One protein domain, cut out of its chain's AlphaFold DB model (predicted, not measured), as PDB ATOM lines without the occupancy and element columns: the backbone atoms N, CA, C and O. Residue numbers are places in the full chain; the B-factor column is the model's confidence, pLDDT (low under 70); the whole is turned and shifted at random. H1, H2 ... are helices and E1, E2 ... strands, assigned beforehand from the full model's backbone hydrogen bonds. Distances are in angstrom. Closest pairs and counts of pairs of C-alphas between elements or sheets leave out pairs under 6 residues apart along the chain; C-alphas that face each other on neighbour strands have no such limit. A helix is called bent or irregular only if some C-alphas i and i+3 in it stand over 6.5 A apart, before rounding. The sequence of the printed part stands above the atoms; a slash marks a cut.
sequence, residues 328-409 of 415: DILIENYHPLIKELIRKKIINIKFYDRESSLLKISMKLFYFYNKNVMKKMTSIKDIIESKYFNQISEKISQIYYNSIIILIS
ATOM      1  N   ASP A 328      21.975  39.656 -19.643       93.00
ATOM      2  CA  ASP A 328      20.566  40.042 -19.618       93.00
ATOM      3  C   ASP A 328      20.384  41.483 -19.093       93.00
ATOM      4  O   ASP A 328      19.613  42.248 -19.682       93.00
ATOM      5  N   ILE A 329      21.177  41.905 -18.099       91.00
ATOM      6  CA  ILE A 329      21.248  43.303 -17.627       91.00
ATOM      7  C   ILE A 329      21.784  44.243 -18.723       91.00
ATOM      8  O   ILE A 329      21.187  45.282 -19.011       91.00
ATOM      9  N   LEU A 330      22.895  43.892 -19.380       93.25
ATOM     10  CA  LEU A 330      23.533  44.740 -20.402       93.25
ATOM     11  C   LEU A 330      22.627  45.005 -21.613       93.25
ATOM     12  O   LEU A 330      22.737  46.050 -22.261       93.25
ATOM     13  N   ILE A 331      21.723  44.073 -21.923       95.19
ATOM     14  CA  ILE A 331      20.782  44.194 -23.042       95.19
ATOM     15  C   ILE A 331      19.380  44.642 -22.610       95.19
ATOM     16  O   ILE A 331      18.492  44.754 -23.458       95.19
ATOM     17  N   GLU A 332      19.151  44.945 -21.331       94.56
ATOM     18  CA  GLU A 332      17.813  45.214 -20.790       94.56
ATOM     19  C   GLU A 332      17.107  46.404 -21.466       94.56
ATOM     20  O   GLU A 332      15.888  46.403 -21.637       94.56
ATOM     21  N   ASN A 333      17.856  47.389 -21.953       91.81
ATOM     22  CA  ASN A 333      17.277  48.575 -22.593       91.81
ATOM     23  C   ASN A 333      16.988  48.408 -24.098       91.81
ATOM     24  O   ASN A 333      16.496  49.335 -24.743       91.81
ATOM     25  N   TYR A 334      17.284  47.247 -24.692       92.44
ATOM     26  CA  TYR A 334      17.003  46.984 -26.106       92.44
ATOM     27  C   TYR A 334      15.556  46.523 -26.344       92.44
ATOM     28  O   TYR A 334      14.884  46.002 -25.459       92.44
ATOM     29  N   HIS A 335      15.067  46.659 -27.579       92.50
ATOM     30  CA  HIS A 335      13.767  46.110 -27.980       92.50
ATOM     31  C   HIS A 335      13.729  44.573 -27.783       92.50
ATOM     32  O   HIS A 335      14.728  43.925 -28.100       92.50
ATOM     33  N   PRO A 336      12.611  43.945 -27.354       93.25
ATOM     34  CA  PRO A 336      12.554  42.507 -27.037       93.25
ATOM     35  C   PRO A 336      13.125  41.569 -28.114       93.25
ATOM     36  O   PRO A 336      13.961  40.722 -27.816       93.25
ATOM     37  N   LEU A 337      12.764  41.782 -29.386       91.50
ATOM     38  CA  LEU A 337      13.301  41.003 -30.518       91.50
ATOM     39  C   LEU A 337      14.828  41.125 -30.671       91.50
ATOM     40  O   LEU A 337      15.496  40.201 -31.128       91.50
ATOM     41  N   ILE A 338      15.384  42.280 -30.307       92.50
ATOM     42  CA  ILE A 338      16.824  42.527 -30.354       92.50
ATOM     43  C   ILE A 338      17.513  41.863 -29.169       92.50
ATOM     44  O   ILE A 338      18.558  41.250 -29.372       92.50
ATOM     45  N   LYS A 339      16.924  41.937 -27.968       94.12
ATOM     46  CA  LYS A 339      17.439  41.228 -26.791       94.12
ATOM     47  C   LYS A 339      17.616  39.749 -27.096       94.12
ATOM     48  O   LYS A 339      18.712  39.221 -26.951       94.12
ATOM     49  N   GLU A 340      16.564  39.106 -27.601       94.06
ATOM     50  CA  GLU A 340      16.592  37.683 -27.938       94.06
ATOM     51  C   GLU A 340      17.665  37.370 -28.993       94.06
ATOM     52  O   GLU A 340      18.417  36.402 -28.853       94.06
ATOM     53  N   LEU A 341      17.795  38.219 -30.020       94.25
ATOM     54  CA  LEU A 341      18.824  38.075 -31.051       94.25
ATOM     55  C   LEU A 341      20.239  38.182 -30.476       94.25
ATOM     56  O   LEU A 341      21.073  37.331 -30.797       94.25
ATOM     57  N   ILE A 342      20.517  39.212 -29.670       94.69
ATOM     58  CA  ILE A 342      21.834  39.437 -29.061       94.69
ATOM     59  C   ILE A 342      22.151  38.276 -28.122       94.69
ATOM     60  O   ILE A 342      23.171  37.617 -28.308       94.69
ATOM     61  N   ARG A 343      21.236  37.960 -27.199       95.69
ATOM     62  CA  ARG A 343      21.364  36.877 -26.219       95.69
ATOM     63  C   ARG A 343      21.683  35.544 -26.887       95.69
ATOM     64  O   ARG A 343      22.721  34.946 -26.625       95.69
ATOM     65  N   LYS A 344      20.846  35.113 -27.840       95.06
ATOM     66  CA  LYS A 344      21.031  33.846 -28.565       95.06
ATOM     67  C   LYS A 344      22.346  33.802 -29.336       95.06
ATOM     68  O   LYS A 344      22.918  32.727 -29.504       95.06
ATOM     69  N   LYS A 345      22.807  34.931 -29.878       94.94
ATOM     70  CA  LYS A 345      24.041  34.962 -30.662       94.94
ATOM     71  C   LYS A 345      25.285  34.986 -29.784       94.94
ATOM     72  O   LYS A 345      26.178  34.204 -30.080       94.94
ATOM     73  N   ILE A 346      25.311  35.802 -28.731       94.75
ATOM     74  CA  ILE A 346      26.457  35.952 -27.824       94.75
ATOM     75  C   ILE A 346      26.785  34.647 -27.099       94.75
ATOM     76  O   ILE A 346      27.936  34.228 -27.138       94.75
ATOM     77  N   ILE A 347      25.780  33.951 -26.555       93.31
ATOM     78  CA  ILE A 347      25.970  32.685 -25.817       93.31
ATOM     79  C   ILE A 347      26.670  31.611 -26.670       93.31
ATOM     80  O   ILE A 347      27.353  30.736 -26.153       93.31
ATOM     81  N   ASN A 348      26.504  31.670 -27.994       92.56
ATOM     82  CA  ASN A 348      27.060  30.689 -28.925       92.56
ATOM     83  C   ASN A 348      28.379  31.141 -29.576       92.56
ATOM     84  O   ASN A 348      28.854  30.479 -30.504       92.56
ATOM     85  N   ILE A 349      28.956  32.272 -29.157       92.81
ATOM     86  CA  ILE A 349      30.235  32.738 -29.696       92.81
ATOM     87  C   ILE A 349      31.354  31.862 -29.147       92.81
ATOM     88  O   ILE A 349      31.640  31.859 -27.954       92.81
ATOM     89  N   LYS A 350      32.060  31.187 -30.051       91.56
ATOM     90  CA  LYS A 350      33.354  30.584 -29.735       91.56
ATOM     91  C   LYS A 350      34.428  31.662 -29.790       91.56
ATOM     92  O   LYS A 350      34.492  32.409 -30.765       91.56
ATOM     93  N   PHE A 351      35.295  31.720 -28.782       89.06
ATOM     94  CA  PHE A 351      36.252  32.822 -28.625       89.06
ATOM     95  C   PHE A 351      37.185  33.027 -29.835       89.06
ATOM     96  O   PHE A 351      37.520  34.163 -30.178       89.06
ATOM     97  N   TYR A 352      37.562  31.953 -30.536       90.38
ATOM     98  CA  TYR A 352      38.401  32.028 -31.738       90.38
ATOM     99  C   TYR A 352      37.686  32.626 -32.968       90.38
ATOM    100  O   TYR A 352      38.352  33.140 -33.857       90.38
ATOM    101  N   ASP A 353      36.348  32.596 -33.025       92.94
ATOM    102  CA  ASP A 353      35.528  33.172 -34.114       92.94
ATOM    103  C   ASP A 353      34.797  34.454 -33.663       92.94
ATOM    104  O   ASP A 353      33.814  34.899 -34.269       92.94
ATOM    105  N   ARG A 354      35.245  35.053 -32.548       94.44
ATOM    106  CA  ARG A 354      34.542  36.172 -31.910       94.44
ATOM    107  C   ARG A 354      34.417  37.380 -32.830       94.44
ATOM    108  O   ARG A 354      33.330  37.928 -32.945       94.44
ATOM    109  N   GLU A 355      35.471  37.754 -33.552       93.81
ATOM    110  CA  GLU A 355      35.462  38.949 -34.405       93.81
ATOM    111  C   GLU A 355      34.425  38.836 -35.531       93.81
ATOM    112  O   GLU A 355      33.583  39.720 -35.700       93.81
ATOM    113  N   SER A 356      34.407  37.702 -36.243       93.94
ATOM    114  CA  SER A 356      33.411  37.429 -37.289       93.94
ATOM    115  C   SER A 356      31.993  37.383 -36.719       93.94
ATOM    116  O   SER A 356      31.045  37.896 -37.320       93.94
ATOM    117  N   SER A 357      31.828  36.764 -35.549       95.12
ATOM    118  CA  SER A 357      30.530  36.626 -34.894       95.12
ATOM    119  C   SER A 357      29.968  37.969 -34.431       95.12
ATOM    120  O   SER A 357      28.806  38.268 -34.722       95.12
ATOM    121  N   LEU A 358      30.786  38.805 -33.788       95.94
ATOM    122  CA  LEU A 358      30.406  40.150 -33.359       95.94
ATOM    123  C   LEU A 358      30.067  41.026 -34.567       95.94
ATOM    124  O   LEU A 358      29.003  41.643 -34.578       95.94
ATOM    125  N   LEU A 359      30.871  40.982 -35.635       93.38
ATOM    126  CA  LEU A 359      30.583  41.699 -36.881       93.38
ATOM    127  C   LEU A 359      29.211  41.315 -37.463       93.38
ATOM    128  O   LEU A 359      28.422  42.186 -37.839       93.38
ATOM    129  N   LYS A 360      28.881  40.016 -37.497       93.06
ATOM    130  CA  LYS A 360      27.573  39.523 -37.970       93.06
ATOM    131  C   LYS A 360      26.416  40.040 -37.113       93.06
ATOM    132  O   LYS A 360      25.352  40.339 -37.659       93.06
ATOM    133  N   ILE A 361      26.587  40.125 -35.793       94.50
ATOM    134  CA  ILE A 361      25.569  40.679 -34.886       94.50
ATOM    135  C   ILE A 361      25.390  42.174 -35.167       94.50
ATOM    136  O   ILE A 361      24.264  42.617 -35.408       94.50
ATOM    137  N   SER A 362      26.490  42.925 -35.232       94.56
ATOM    138  CA  SER A 362      26.497  44.361 -35.523       94.56
ATOM    139  C   SER A 362      25.810  44.682 -36.849       94.56
ATOM    140  O   SER A 362      24.960  45.569 -36.901       94.56
ATOM    141  N   MET A 363      26.080  43.904 -37.904       90.12
ATOM    142  CA  MET A 363      25.425  44.055 -39.211       90.12
ATOM    143  C   MET A 363      23.910  43.851 -39.135       90.12
ATOM    144  O   MET A 363      23.152  44.629 -39.717       90.12
ATOM    145  N   LYS A 364      23.440  42.839 -38.395       90.44
ATOM    146  CA  LYS A 364      21.999  42.595 -38.227       90.44
ATOM    147  C   LYS A 364      21.305  43.733 -37.487       90.44
ATOM    148  O   LYS A 364      20.217  44.141 -37.887       90.44
ATOM    149  N   LEU A 365      21.932  44.255 -36.436       90.75
ATOM    150  CA  LEU A 365      21.386  45.375 -35.670       90.75
ATOM    151  C   LEU A 365      21.392  46.668 -36.471       90.75
ATOM    152  O   LEU A 365      20.396  47.390 -36.473       90.75
ATOM    153  N   PHE A 366      22.471  46.930 -37.207       88.62
ATOM    154  CA  PHE A 366      22.537  48.062 -38.117       88.62
ATOM    155  C   PHE A 366      21.387  48.021 -39.126       88.62
ATOM    156  O   PHE A 366      20.674  49.012 -39.278       88.62
ATOM    157  N   TYR A 367      21.141  46.857 -39.736       85.06
ATOM    158  CA  TYR A 367      20.046  46.664 -40.686       85.06
ATOM    159  C   TYR A 367      18.665  46.883 -40.051       85.06
ATOM    160  O   TYR A 367      17.777  47.466 -40.676       85.06
ATOM    161  N   PHE A 368      18.485  46.438 -38.804       85.19
ATOM    162  CA  PHE A 368      17.237  46.608 -38.064       85.19
ATOM    163  C   PHE A 368      16.920  48.089 -37.810       85.19
ATOM    164  O   PHE A 368      15.812  48.535 -38.099       85.19
ATOM    165  N   TYR A 369      17.893  48.865 -37.321       84.50
ATOM    166  CA  TYR A 369      17.684  50.269 -36.953       84.50
ATOM    167  C   TYR A 369      17.760  51.249 -38.133       84.50
ATOM    168  O   TYR A 369      17.117  52.295 -38.099       84.50
ATOM    169  N   ASN A 370      18.514  50.930 -39.190       81.00
ATOM    170  CA  ASN A 370      18.860  51.881 -40.257       81.00
ATOM    171  C   ASN A 370      18.307  51.494 -41.636       81.00
ATOM    172  O   ASN A 370      18.867  51.862 -42.671       81.00
ATOM    173  N   LYS A 371      17.165  50.798 -41.674       75.81
ATOM    174  CA  LYS A 371      16.539  50.292 -42.911       75.81
ATOM    175  C   LYS A 371      16.338  51.365 -44.000       75.81
ATOM    176  O   LYS A 371      16.389  51.051 -45.187       75.81
ATOM    177  N   ASN A 372      16.149  52.632 -43.617       68.94
ATOM    178  CA  ASN A 372      15.996  53.763 -44.545       68.94
ATOM    179  C   ASN A 372      17.331  54.352 -45.043       68.94
ATOM    180  O   ASN A 372      17.391  54.818 -46.178       68.94
ATOM    181  N   VAL A 373      18.395  54.311 -44.231       65.56
ATOM    182  CA  VAL A 373      19.745  54.792 -44.596       65.56
ATOM    183  C   VAL A 373      20.407  53.824 -45.581       65.56
ATOM    184  O   VAL A 373      21.049  54.256 -46.534       65.56
ATOM    185  N   MET A 374      20.145  52.523 -45.425       64.69
ATOM    186  CA  MET A 374      20.611  51.455 -46.320       64.69
ATOM    187  C   MET A 374      20.208  51.654 -47.786       64.69
ATOM    188  O   MET A 374      20.944  51.248 -48.675       64.69
ATOM    189  N   LYS A 375      19.078  52.320 -48.066       63.66
ATOM    190  CA  LYS A 375      18.650  52.616 -49.446       63.66
ATOM    191  C   LYS A 375      19.615  53.549 -50.193       63.66
ATOM    192  O   LYS A 375      19.498  53.675 -51.407       63.66
ATOM    193  N   LYS A 376      20.517  54.228 -49.475       62.22
ATOM    194  CA  LYS A 376      21.493  55.188 -50.010       62.22
ATOM    195  C   LYS A 376      22.939  54.677 -49.979       62.22
ATOM    196  O   LYS A 376      23.811  55.371 -50.483       62.22
ATOM    197  N   MET A 377      23.203  53.517 -49.372       65.56
ATOM    198  CA  MET A 377      24.546  52.933 -49.264       65.56
ATOM    199  C   MET A 377      24.724  51.856 -50.337       65.56
ATOM    200  O   MET A 377      23.866  50.988 -50.486       65.56
ATOM    201  N   THR A 378      25.816  51.926 -51.097       64.88
ATOM    202  CA  THR A 378      26.018  51.107 -52.305       64.88
ATOM    203  C   THR A 378      26.954  49.921 -52.095       64.88
ATOM    204  O   THR A 378      26.906  48.970 -52.874       64.88
ATOM    205  N   SER A 379      27.767  49.925 -51.035       76.81
ATOM    206  CA  SER A 379      28.682  48.829 -50.709       76.81
ATOM    207  C   SER A 379      28.699  48.477 -49.213       76.81
ATOM    208  O   SER A 379      28.388  49.299 -48.353       76.81
ATOM    209  N   ILE A 380      29.105  47.241 -48.880       73.19
ATOM    210  CA  ILE A 380      29.362  46.811 -47.487       73.19
ATOM    211  C   ILE A 380      30.460  47.670 -46.844       73.19
ATOM    212  O   ILE A 380      30.424  47.925 -45.642       73.19
ATOM    213  N   LYS A 381      31.415  48.146 -47.649       77.75
ATOM    214  CA  LYS A 381      32.502  49.011 -47.195       77.75
ATOM    215  C   LYS A 381      31.964  50.353 -46.684       77.75
ATOM    216  O   LYS A 381      32.324  50.755 -45.585       77.75
ATOM    217  N   ASP A 382      30.998  50.943 -47.392       76.75
ATOM    218  CA  ASP A 382      30.329  52.196 -46.991       76.75
ATOM    219  C   ASP A 382      29.612  52.050 -45.636       76.75
ATOM    220  O   ASP A 382      29.519  52.999 -44.855       76.75
ATOM    221  N   ILE A 383      29.093  50.851 -45.347       77.12
ATOM    222  CA  ILE A 383      28.425  50.539 -44.078       77.12
ATOM    223  C   ILE A 383      29.450  50.455 -42.949       77.12
ATOM    224  O   ILE A 383      29.260  51.107 -41.923       77.12
ATOM    225  N   ILE A 384      30.525  49.683 -43.135       77.44
ATOM    226  CA  ILE A 384      31.553  49.459 -42.106       77.44
ATOM    227  C   ILE A 384      32.291  50.760 -41.767       77.44
ATOM    228  O   ILE A 384      32.591  51.013 -40.607       77.44
ATOM    229  N   GLU A 385      32.522  51.625 -42.753       79.94
ATOM    230  CA  GLU A 385      33.158  52.931 -42.544       79.94
ATOM    231  C   GLU A 385      32.198  53.972 -41.935       79.94
ATOM    232  O   GLU A 385      32.620  55.050 -41.505       79.94
ATOM    233  N   SER A 386      30.898  53.666 -41.838       84.62
ATOM    234  CA  SER A 386      29.923  54.599 -41.283       84.62
ATOM    235  C   SER A 386      30.063  54.755 -39.764       84.62
ATOM    236  O   SER A 386      30.165  53.791 -38.999       84.62
ATOM    237  N   LYS A 387      29.952  56.003 -39.292       85.44
ATOM    238  CA  LYS A 387      29.963  56.330 -37.857       85.44
ATOM    239  C   LYS A 387      28.897  55.560 -37.067       85.44
ATOM    240  O   LYS A 387      29.149  55.138 -35.942       85.44
ATOM    241  N   TYR A 388      27.719  55.357 -37.657       84.19
ATOM    242  CA  TYR A 388      26.610  54.636 -37.029       84.19
ATOM    243  C   TYR A 388      26.906  53.146 -36.843       84.19
ATOM    244  O   TYR A 388      26.589  52.589 -35.792       84.19
ATOM    245  N   PHE A 389      27.518  52.497 -37.837       89.19
ATOM    246  CA  PHE A 389      27.910  51.097 -37.714       89.19
ATOM    247  C   PHE A 389      28.979  50.913 -36.640       89.19
ATOM    248  O   PHE A 389      28.830  50.043 -35.784       89.19
ATOM    249  N   ASN A 390      29.997  51.778 -36.627       89.31
ATOM    250  CA  ASN A 390      31.063  51.726 -35.629       89.31
ATOM    251  C   ASN A 390      30.517  51.838 -34.200       89.31
ATOM    252  O   ASN A 390      30.884  51.032 -33.353       89.31
ATOM    253  N   GLN A 391      29.553  52.731 -33.954       90.62
ATOM    254  CA  GLN A 391      28.885  52.838 -32.648       90.62
ATOM    255  C   GLN A 391      28.131  51.563 -32.243       90.62
ATOM    256  O   GLN A 391      28.150  51.176 -31.075       90.62
ATOM    257  N   ILE A 392      27.439  50.908 -33.181       91.56
ATOM    258  CA  ILE A 392      26.752  49.636 -32.904       91.56
ATOM    259  C   ILE A 392      27.779  48.536 -32.626       91.56
ATOM    260  O   ILE A 392      27.609  47.771 -31.678       91.56
ATOM    261  N   SER A 393      28.839  48.469 -33.431       93.44
ATOM    262  CA  SER A 393      29.878  47.450 -33.310       93.44
ATOM    263  C   SER A 393      30.646  47.551 -31.997       93.44
ATOM    264  O   SER A 393      30.872  46.541 -31.329       93.44
ATOM    265  N   GLU A 394      30.971  48.772 -31.581       94.31
ATOM    266  CA  GLU A 394      31.605  49.050 -30.295       94.31
ATOM    267  C   GLU A 394      30.708  48.609 -29.134       94.31
ATOM    268  O   GLU A 394      31.150  47.845 -28.279       94.31
ATOM    269  N   LYS A 395      29.419  48.978 -29.150       94.06
ATOM    270  CA  LYS A 395      28.459  48.549 -28.119       94.06
ATOM    271  C   LYS A 395      28.326  47.033 -28.032       94.06
ATOM    272  O   LYS A 395      28.273  46.490 -26.937       94.06
ATOM    273  N   ILE A 396      28.273  46.336 -29.165       95.62
ATOM    274  CA  ILE A 396      28.153  44.872 -29.174       95.62
ATOM    275  C   ILE A 396      29.424  44.198 -28.672       95.62
ATOM    276  O   ILE A 396      29.339  43.222 -27.928       95.62
ATOM    277  N   SER A 397      30.588  44.749 -29.013       95.00
ATOM    278  CA  SER A 397      31.863  44.282 -28.471       95.00
ATOM    279  C   SER A 397      31.924  44.487 -26.956       95.00
ATOM    280  O   SER A 397      32.276  43.557 -26.238       95.00
ATOM    281  N   GLN A 398      31.503  45.654 -26.460       94.25
ATOM    282  CA  GLN A 398      31.398  45.933 -25.024       94.25
ATOM    283  C   GLN A 398      30.436  44.965 -24.329       94.25
ATOM    284  O   GLN A 398      30.791  44.410 -23.297       94.25
ATOM    285  N   ILE A 399      29.251  44.705 -24.897       95.00
ATOM    286  CA  ILE A 399      28.301  43.731 -24.336       95.00
ATOM    287  C   ILE A 399      28.959  42.351 -24.225       95.00
ATOM    288  O   ILE A 399      28.852  41.717 -23.180       95.00
ATOM    289  N   TYR A 400      29.660  41.893 -25.265       95.31
ATOM    290  CA  TYR A 400      30.355  40.606 -25.244       95.31
ATOM    291  C   TYR A 400      31.447  40.553 -24.171       95.31
ATOM    292  O   TYR A 400      31.363  39.734 -23.266       95.31
ATOM    293  N   TYR A 401      32.436  41.450 -24.216       93.62
ATOM    294  CA  TYR A 401      33.565  41.401 -23.280       93.62
ATOM    295  C   TYR A 401      33.152  41.662 -21.825       93.62
ATOM    296  O   TYR A 401      33.735  41.082 -20.913       93.62
ATOM    297  N   ASN A 402      32.096  42.450 -21.598       91.31
ATOM    298  CA  ASN A 402      31.569  42.687 -20.255       91.31
ATOM    299  C   ASN A 402      30.697  41.540 -19.736       91.31
ATOM    300  O   ASN A 402      30.448  41.501 -18.533       91.31
ATOM    301  N   SER A 403      30.234  40.630 -20.599       92.94
ATOM    302  CA  SER A 403      29.408  39.475 -20.218       92.94
ATOM    303  C   SER A 403      30.164  38.151 -20.202       92.94
ATOM    304  O   SER A 403      29.557  37.139 -19.881       92.94
ATOM    305  N   ILE A 404      31.460  38.113 -20.519       93.88
ATOM    306  CA  ILE A 404      32.238  36.873 -20.413       93.88
ATOM    307  C   ILE A 404      32.951  36.750 -19.064       93.88
ATOM    308  O   ILE A 404      33.446  37.726 -18.494       93.88
ATOM    309  N   ILE A 405      33.017  35.513 -18.589       93.94
ATOM    310  CA  ILE A 405      33.759  35.069 -17.414       93.94
ATOM    311  C   ILE A 405      34.925  34.232 -17.917       93.94
ATOM    312  O   ILE A 405      34.755  33.397 -18.810       93.94
ATOM    313  N   ILE A 406      36.099  34.467 -17.343       94.94
ATOM    314  CA  ILE A 406      37.298  33.686 -17.610       94.94
ATOM    315  C   ILE A 406      37.558  32.779 -16.417       94.94
ATOM    316  O   ILE A 406      37.757  33.270 -15.304       94.94
ATOM    317  N   LEU A 407      37.557  31.478 -16.680       94.81
ATOM    318  CA  LEU A 407      38.009  30.429 -15.777       94.81
ATOM    319  C   LEU A 407      39.478  30.156 -16.075       94.81
ATOM    320  O   LEU A 407      39.836  29.924 -17.231       94.81
ATOM    321  N   ILE A 408      40.314  30.153 -15.050       94.06
ATOM    322  CA  ILE A 408      41.724  29.795 -15.167       94.06
ATOM    323  C   ILE A 408      41.988  28.641 -14.219       94.06
ATOM    324  O   ILE A 408      41.742  28.779 -13.021       94.06
ATOM    325  N   SER A 409      42.534  27.553 -14.751       91.88
ATOM    326  CA  SER A 409      43.053  26.445 -13.952       91.88
ATOM    327  C   SER A 409      44.580  26.463 -13.959       91.88
ATOM    328  O   SER A 409      45.206  26.736 -14.992       91.88
TER     329      SER A 409
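This is residues 328 to 409 of the 415 residues of an uncharacterized protein of viral metagenome (UniProt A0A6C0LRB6). Helices H1 and H2 fold back on each other as a helical hairpin, and H4 crosses H2 to make the core. The short H3 and the loop before it lie toward one end of the long axis, while the strand E1 runs on from H4 as a straight tail toward the other. The printed part has 82 residues, with the named elements H1, H2, H3, H4 and E1 in that order, and its class is mostly helix. It is only just compact, close to loose, with a radius of gyration of the C-alphas of 13.6 A, and elongated, spanning 50 by 27 by 18 A.

Start at Asp 328 and read on to C-alpha 336 at (12.554, 42.507, -27.037), where H1 begins; it covers residues 336 to 346 and is 15.4 A long from first to last C-alpha. Next look for H2, residues 351 to 369, 26.8 A long and the longest helix by residues. It is irregular, with C-alphas 352 and 355 8.0 A apart, and has a kink of 27 degrees near residue 358. H3 follows at residues 380 to 384, with a length of 6.4 A. Find C-alpha 387 at (29.963, 56.330, -37.857); from there H4 runs through residue 403, over 24.4 A. E1, residues 404 to 409, is 16.4 A long and ends at C-alpha 409, (43.053, 26.445, -13.952).

Begin with the hairpin of H1 and H2: they touch at a shallow tilt of 17 degrees, opposite ways, and their closest C-alphas, those of Ile 342 and Ile 361, are 7.0 A apart. H2 touches H1 with residues 357 to 365 alone. With residues 358 to 366 alone, H2 touches H4; look at Ser 362 and Ser 393, whose C-alphas are the closest at 5.1 A. These two helices stand at a steep tilt of 47 degrees, opposite ways. H1 and H4 are close but not clearly touching, with the C-alphas of Ile 346 and Tyr 400 closest at 6.6 A. H3 is close to H4 but not clearly touching it, with the C-alphas of Ile 383 and Phe 389 closest at 6.4 A; H2 and H3 are near each other. E1 pairs with no named strand, is apart from H1, H2 and H3, and meets H4 only through their link. In H1, H3 and H4 every O i to N i+4 pair is within hydrogen-bond range; in H2 13 of 15 are.

The two C-alphas farthest apart are those of Lys 376 and Ser 409, at 50.9 A. The printed part has no cut. No link is long; that from H2 to H3, with 10 residues, is short, and the others are tight. Mean pLDDT of the printed part is 88.4, and residues 372 to 378 are under 70.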